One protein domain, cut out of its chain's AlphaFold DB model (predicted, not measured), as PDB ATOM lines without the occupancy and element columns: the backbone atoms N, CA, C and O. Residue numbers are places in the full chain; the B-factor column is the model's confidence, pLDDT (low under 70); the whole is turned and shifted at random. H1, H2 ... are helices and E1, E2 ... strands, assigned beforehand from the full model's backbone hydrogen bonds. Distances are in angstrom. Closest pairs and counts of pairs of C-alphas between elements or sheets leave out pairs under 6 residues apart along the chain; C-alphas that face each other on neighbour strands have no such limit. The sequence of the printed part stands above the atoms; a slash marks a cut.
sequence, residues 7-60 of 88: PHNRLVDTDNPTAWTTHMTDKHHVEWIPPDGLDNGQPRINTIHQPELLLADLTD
ATOM      1  N   PRO A   7     112.599 133.866 147.534       84.38
ATOM      2  CA  PRO A   7     112.712 132.434 147.828       84.38
ATOM      3  C   PRO A   7     113.136 132.137 149.270       84.38
ATOM      4  O   PRO A   7     112.578 131.233 149.880       84.38
ATOM      5  N   HIS A   8     114.063 132.919 149.830       83.06
ATOM      6  CA  HIS A   8     114.541 132.731 151.202       83.06
ATOM      7  C   HIS A   8     113.462 133.069 152.233       83.06
ATOM      8  O   HIS A   8     113.325 132.357 153.220       83.06
ATOM      9  N   ASN A   9     112.621 134.077 151.971       85.69
ATOM     10  CA  ASN A   9     111.491 134.389 152.856       85.69
ATOM     11  C   ASN A   9     110.481 133.232 152.969       85.69
ATOM     12  O   ASN A   9     109.768 133.159 153.961       85.69
ATOM     13  N   ARG A  10     110.418 132.312 151.991       88.44
ATOM     14  CA  ARG A  10     109.535 131.128 152.054       88.44
ATOM     15  C   ARG A  10     110.061 130.017 152.961       88.44
ATOM     16  O   ARG A  10     109.319 129.085 153.234       88.44
ATOM     17  N   LEU A  11     111.325 130.084 153.380       88.44
ATOM     18  CA  LEU A  11     111.909 129.121 154.316       88.44
ATOM     19  C   LEU A  11     111.524 129.418 155.773       88.44
ATOM     20  O   LEU A  11     111.815 128.599 156.642       88.44
ATOM     21  N   VAL A  12     110.902 130.578 156.027       90.06
ATOM     22  CA  VAL A  12     110.512 131.029 157.364       90.06
ATOM     23  C   VAL A  12     109.116 130.524 157.714       90.06
ATOM     24  O   VAL A  12     108.160 130.831 157.005       90.06
ATOM     25  N   ASP A  13     109.003 129.808 158.828       90.75
ATOM     26  CA  ASP A  13     107.734 129.370 159.414       90.75
ATOM     27  C   ASP A  13     107.921 129.184 160.927       90.75
ATOM     28  O   ASP A  13     108.718 128.362 161.366       90.75
ATOM     29  N   THR A  14     107.223 129.986 161.734       85.25
ATOM     30  CA  THR A  14     107.367 129.984 163.200       85.25
ATOM     31  C   THR A  14     106.645 128.835 163.886       85.25
ATOM     32  O   THR A  14     106.998 128.500 165.014       85.25
ATOM     33  N   ASP A  15     105.654 128.233 163.230       89.44
ATOM     34  CA  ASP A  15     104.861 127.142 163.801       89.44
ATOM     35  C   ASP A  15     105.451 125.766 163.451       89.44
ATOM     36  O   ASP A  15     105.022 124.737 163.980       89.44
ATOM     37  N   ASN A  16     106.459 125.738 162.573       90.00
ATOM     38  CA  ASN A  16     107.124 124.528 162.123       90.00
ATOM     39  C   ASN A  16     108.530 124.388 162.747       90.00
ATOM     40  O   ASN A  16     109.440 125.135 162.386       90.00
ATOM     41  N   PRO A  17     108.768 123.378 163.605       85.38
ATOM     42  CA  PRO A  17     110.058 123.191 164.274       85.38
ATOM     43  C   PRO A  17     111.205 122.818 163.321       85.38
ATOM     44  O   PRO A  17     112.369 122.889 163.706       85.38
ATOM     45  N   THR A  18     110.907 122.409 162.083       89.69
ATOM     46  CA  THR A  18     111.924 122.096 161.067       89.69
ATOM     47  C   THR A  18     112.167 123.248 160.091       89.69
ATOM     48  O   THR A  18     112.883 123.061 159.106       89.69
ATOM     49  N   ALA A  19     111.541 124.409 160.297       91.56
ATOM     50  CA  ALA A  19     111.696 125.584 159.448       91.56
ATOM     51  C   ALA A  19     112.637 126.622 160.068       91.56
ATOM     52  O   ALA A  19     113.004 126.555 161.239       91.56
ATOM     53  N   TRP A  20     113.056 127.587 159.249       93.12
ATOM     54  CA  TRP A  20     113.804 128.735 159.744       93.12
ATOM     55  C   TRP A  20     112.859 129.686 160.473       93.12
ATOM     56  O   TRP A  20     111.690 129.822 160.114       93.12
ATOM     57  N   THR A  21     113.376 130.417 161.453       93.06
ATOM     58  CA  THR A  21     112.651 131.535 162.068       93.06
ATOM     59  C   THR A  21     113.483 132.807 161.992       93.06
ATOM     60  O   THR A  21     114.684 132.760 161.723       93.06
ATOM     61  N   THR A  22     112.845 133.968 162.150       91.62
ATOM     62  CA  THR A  22     113.563 135.249 162.171       91.62
ATOM     63  C   THR A  22     113.239 136.041 163.424       91.62
ATOM     64  O   THR A  22     112.109 136.011 163.911       91.62
ATOM     65  N   HIS A  23     114.235 136.755 163.938       90.06
ATOM     66  CA  HIS A  23     114.116 137.617 165.109       90.06
ATOM     67  C   HIS A  23     114.691 139.001 164.797       90.06
ATOM     68  O   HIS A  23     115.714 139.119 164.122       90.06
ATOM     69  N   MET A  24     114.021 140.056 165.261       90.56
ATOM     70  CA  MET A  24     114.523 141.424 165.146       90.56
ATOM     71  C   MET A  24     115.252 141.791 166.435       90.56
ATOM     72  O   MET A  24     114.663 141.758 167.509       90.56
ATOM     73  N   THR A  25     116.520 142.166 166.321       88.06
ATOM     74  CA  THR A  25     117.334 142.619 167.458       88.06
ATOM     75  C   THR A  25     117.045 144.077 167.824       88.06
ATOM     76  O   THR A  25     116.531 144.843 167.005       88.06
ATOM     77  N   ASP A  26     117.486 144.509 169.009       92.06
ATOM     78  CA  ASP A  26     117.406 145.913 169.454       92.06
ATOM     79  C   ASP A  26     118.196 146.882 168.554       92.06
ATOM     80  O   ASP A  26     117.929 148.084 168.516       92.06
ATOM     81  N   LYS A  27     119.168 146.360 167.794       86.31
ATOM     82  CA  LYS A  27     119.942 147.111 166.796       86.31
ATOM     83  C   LYS A  27     119.248 147.176 165.428       86.31
ATOM     84  O   LYS A  27     119.841 147.662 164.472       86.31
ATOM     85  N   HIS A  28     118.001 146.711 165.325       86.81
ATOM     86  CA  HIS A  28     117.213 146.633 164.089       86.81
ATOM     87  C   HIS A  28     117.812 145.714 163.009       86.81
ATOM     88  O   HIS A  28     117.522 145.870 161.820       86.81
ATOM     89  N   HIS A  29     118.628 144.736 163.407       86.25
ATOM     90  CA  HIS A  29     119.080 143.671 162.513       86.25
ATOM     91  C   HIS A  29     118.131 142.477 162.566       86.25
ATOM     92  O   HIS A  29     117.606 142.145 163.630       86.25
ATOM     93  N   VAL A  30     117.968 141.815 161.420       88.94
ATOM     94  CA  VAL A  30     117.218 140.560 161.309       88.94
ATOM     95  C   VAL A  30     118.180 139.387 161.445       88.94
ATOM     96  O   VAL A  30     119.062 139.199 160.605       88.94
ATOM     97  N   GLU A  31     117.967 138.586 162.478       91.38
ATOM     98  CA  GLU A  31     118.649 137.319 162.705       91.38
ATOM     99  C   GLU A  31     117.823 136.162 162.146       91.38
ATOM    100  O   GLU A  31     116.611 136.102 162.344       91.38
ATOM    101  N   TRP A  32     118.487 135.236 161.462       91.00
ATOM    102  CA  TRP A  32     117.938 134.002 160.915       91.00
ATOM    103  C   TRP A  32     118.320 132.847 161.824       91.00
ATOM    104  O   TRP A  32     119.492 132.503 161.934       91.00
ATOM    105  N   ILE A  33     117.333 132.251 162.479       93.19
ATOM    106  CA  ILE A  33     117.511 131.152 163.422       93.19
ATOM    107  C   ILE A  33     117.269 129.842 162.656       93.19
ATOM    108  O   ILE A  33     116.179 129.668 162.095       93.19
ATOM    109  N   PRO A  34     118.268 128.942 162.581       93.50
ATOM    110  CA  PRO A  34     118.121 127.663 161.908       93.50
ATOM    111  C   PRO A  34     117.225 126.713 162.716       93.50
ATOM    112  O   PRO A  34     117.137 126.850 163.938       93.50
ATOM    113  N   PRO A  35     116.610 125.723 162.052       92.81
ATOM    114  CA  PRO A  35     115.961 124.615 162.739       92.81
ATOM    115  C   PRO A  35     116.954 123.770 163.550       92.81
ATOM    116  O   PRO A  35     118.162 123.762 163.282       92.81
ATOM    117  N   ASP A  36     116.425 123.000 164.504       89.38
ATOM    118  CA  ASP A  36     117.215 122.103 165.351       89.38
ATOM    119  C   ASP A  36     118.076 121.142 164.512       89.38
ATOM    120  O   ASP A  36     117.610 120.496 163.571       89.38
ATOM    121  N   GLY A  37     119.365 121.046 164.855       89.44
ATOM    122  CA  GLY A  37     120.347 120.225 164.137       89.44
ATOM    123  C   GLY A  37     120.977 120.885 162.902       89.44
ATOM    124  O   GLY A  37     121.896 120.304 162.327       89.44
ATOM    125  N   LEU A  38     120.536 122.087 162.508       91.50
ATOM    126  CA  LEU A  38     121.161 122.889 161.443       91.50
ATOM    127  C   LEU A  38     121.951 124.095 161.974       91.50
ATOM    128  O   LEU A  38     122.513 124.864 161.189       91.50
ATOM    129  N   ASP A  39     122.033 124.254 163.291       91.44
ATOM    130  CA  ASP A  39     122.864 125.271 163.921       91.44
ATOM    131  C   ASP A  39     124.334 124.839 163.955       91.44
ATOM    132  O   ASP A  39     124.747 124.075 164.824       91.44
ATOM    133  N   ASN A  40     125.132 125.325 163.002       91.69
ATOM    134  CA  ASN A  40     126.571 125.051 162.957       91.69
ATOM    135  C   ASN A  40     127.409 126.284 163.340       91.69
ATOM    136  O   ASN A  40     128.585 126.367 162.986       91.69
ATOM    137  N   GLY A  41     126.810 127.265 164.027       88.81
ATOM    138  CA  GLY A  41     127.516 128.459 164.496       88.81
ATOM    139  C   GLY A  41     127.816 129.503 163.416       88.81
ATOM    140  O   GLY A  41     128.650 130.380 163.636       88.81
ATOM    141  N   GLN A  42     127.164 129.444 162.250       87.56
ATOM    142  CA  GLN A  42     127.262 130.528 161.271       87.56
ATOM    143  C   GLN A  42     126.637 131.830 161.809       87.56
ATOM    144  O   GLN A  42     125.701 131.778 162.616       87.56
ATOM    145  N   PRO A  43     127.092 133.004 161.326       87.56
ATOM    146  CA  PRO A  43     126.461 134.277 161.641       87.56
ATOM    147  C   PRO A  43     124.961 134.250 161.343       87.56
ATOM    148  O   PRO A  43     124.530 133.840 160.265       87.56
ATOM    149  N   ARG A  44     124.161 134.719 162.302       89.81
ATOM    150  CA  ARG A  44     122.697 134.763 162.174       89.81
ATOM    151  C   ARG A  44     122.220 135.924 161.302       89.81
ATOM    152  O   ARG A  44     121.091 135.911 160.826       89.81
ATOM    153  N   ILE A  45     123.063 136.925 161.074       88.56
ATOM    154  CA  ILE A  45     122.728 138.104 160.276       88.56
ATOM    155  C   ILE A  45     123.202 137.899 158.837       88.56
ATOM    156  O   ILE A  45     124.357 137.560 158.588       88.56
ATOM    157  N   ASN A  46     122.312 138.155 157.877       83.19
ATOM    158  CA  ASN A  46     122.657 138.155 156.460       83.19
ATOM    159  C   ASN A  46     123.273 139.504 156.048       83.19
ATOM    160  O   ASN A  46     122.562 140.501 155.921       83.19
ATOM    161  N   THR A  47     124.575 139.522 155.778       83.94
ATOM    162  CA  THR A  47     125.325 140.734 155.405       83.94
ATOM    163  C   THR A  47     125.378 141.003 153.896       83.94
ATOM    164  O   THR A  47     125.990 141.984 153.486       83.94
ATOM    165  N   ILE A  48     124.698 140.210 153.051       81.12
ATOM    166  CA  ILE A  48     124.718 140.358 151.575       81.12
ATOM    167  C   ILE A  48     124.411 141.792 151.106       81.12
ATOM    168  O   ILE A  48     124.946 142.237 150.093       81.12
ATOM    169  N   HIS A  49     123.546 142.515 151.820       76.25
ATOM    170  CA  HIS A  49     123.141 143.881 151.470       76.25
ATOM    171  C   HIS A  49     123.802 144.972 152.321       76.25
ATOM    172  O   HIS A  49     123.572 146.150 152.060       76.25
ATOM    173  N   GLN A  50     124.587 144.589 153.328       80.81
ATOM    174  CA  GLN A  50     125.298 145.494 154.234       80.81
ATOM    175  C   GLN A  50     126.675 144.900 154.570       80.81
ATOM    176  O   GLN A  50     126.907 144.478 155.708       80.81
ATOM    177  N   PRO A  51     127.584 144.800 153.580       81.44
ATOM    178  CA  PRO A  51     128.919 144.248 153.797       81.44
ATOM    179  C   PRO A  51     129.723 145.042 154.838       81.44
ATOM    180  O   PRO A  51     130.644 144.492 155.431       81.44
ATOM    181  N   GLU A  52     129.361 146.299 155.115       82.31
ATOM    182  CA  GLU A  52     129.970 147.143 156.148       82.31
ATOM    183  C   GLU A  52     129.891 146.512 157.546       82.31
ATOM    184  O   GLU A  52     130.789 146.717 158.359       82.31
ATOM    185  N   LEU A  53     128.864 145.693 157.813       78.94
ATOM    186  CA  LEU A  53     128.739 144.961 159.075       78.94
ATOM    187  C   LEU A  53     129.868 143.939 159.272       78.94
ATOM    188  O   LEU A  53     130.318 143.752 160.394       78.94
ATOM    189  N   LEU A  54     130.387 143.342 158.191       77.94
ATOM    190  CA  LEU A  54     131.533 142.428 158.275       77.94
ATOM    191  C   LEU A  54     132.820 143.151 158.687       77.94
ATOM    192  O   LEU A  54     133.703 142.531 159.270       77.94
ATOM    193  N   LEU A  55     132.950 144.440 158.358       76.12
ATOM    194  CA  LEU A  55     134.137 145.224 158.693       76.12
ATOM    195  C   LEU A  55     134.092 145.739 160.138       76.12
ATOM    196  O   LEU A  55     135.133 145.786 160.786       76.12
ATOM    197  N   ALA A  56     132.904 146.070 160.653       70.31
ATOM    198  CA  ALA A  56     132.717 146.463 162.052       70.31
ATOM    199  C   ALA A  56     133.158 145.352 163.024       70.31
ATOM    200  O   ALA A  56     133.839 145.623 164.010       70.31
ATOM    201  N   ASP A  57     132.863 144.094 162.686       65.06
ATOM    202  CA  ASP A  57     133.293 142.932 163.470       65.06
ATOM    203  C   ASP A  57     134.823 142.714 163.446       65.06
ATOM    204  O   ASP A  57     135.355 142.011 164.305       65.06
ATOM    205  N   LEU A  58     135.549 143.284 162.473       62.16
ATOM    206  CA  LEU A  58     137.013 143.192 162.389       62.16
ATOM    207  C   LEU A  58     137.715 144.279 163.210       62.16
ATOM    208  O   LEU A  58     138.778 144.012 163.756       62.16
ATOM    209  N   THR A  59     137.123 145.468 163.346       58.72
ATOM    210  CA  THR A  59     137.721 146.584 164.102       58.72
ATOM    211  C   THR A  59     137.623 146.432 165.622       58.72
ATOM    212  O   THR A  59     138.405 147.038 166.345       58.72
ATOM    213  N   ASP A  60     136.699 145.604 166.124       57.62
ATOM    214  CA  ASP A  60     136.598 145.266 167.556       57.62
ATOM    215  C   ASP A  60     137.559 144.123 167.968       57.62
ATOM    216  O   ASP A  60     137.641 143.768 169.144       57.62
TER     217      ASP A  60
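Overview. This is residues 7 to 60 of the 88 residues of an uncharacterized protein of Mycolicibacterium phlei DSM 43239 = CCUG 21000 (UniProt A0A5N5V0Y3). With little regular structure, this is a small two-stranded hairpin, E1 and E2, amid long loops, with one short helix, H1, at the end of a long link; residues 54 to 60 stick out. The printed part has 54 residues, with E1, E2 and H1 in that order. The sheet, E1 - E2, is antiparallel, and the class is mixed, with 16 residues in named elements. The whole is loose, radius of gyration of the C-alphas 12.6 A, and elongated, spanning 37 by 22 by 20 A.

Along the chain. Residues 7 to 20 hold no named element. E1, residues 21 to 24, begins at C-alpha 21 (112.651, 131.535, 162.068) and is 10.5 A long. E2 is residues 30 to 33, 9.6 A. H1, residues 52 to 59, is 11.1 A long and ends at C-alpha 59 (137.721, 146.584, 164.102).

Arrangement. E1 and E2 form a hairpin through a tight link, antiparallel at 149 degrees. C-alphas 22 and 32 face each other, 4.7 A apart. N 31 and O 23 are within hydrogen-bond range at 2.8 A. E1 and H1 are apart. In H1, 3 of 4 O i to N i+4 pairs are within range.

Size, cuts and confidence. The C-alphas farthest apart, of Asp 15 and Thr 59, are 38.2 A apart. The printed part has no cut. The link E2 to H1 is long, 18 residues. Residues 57 to 60 have pLDDT under 70.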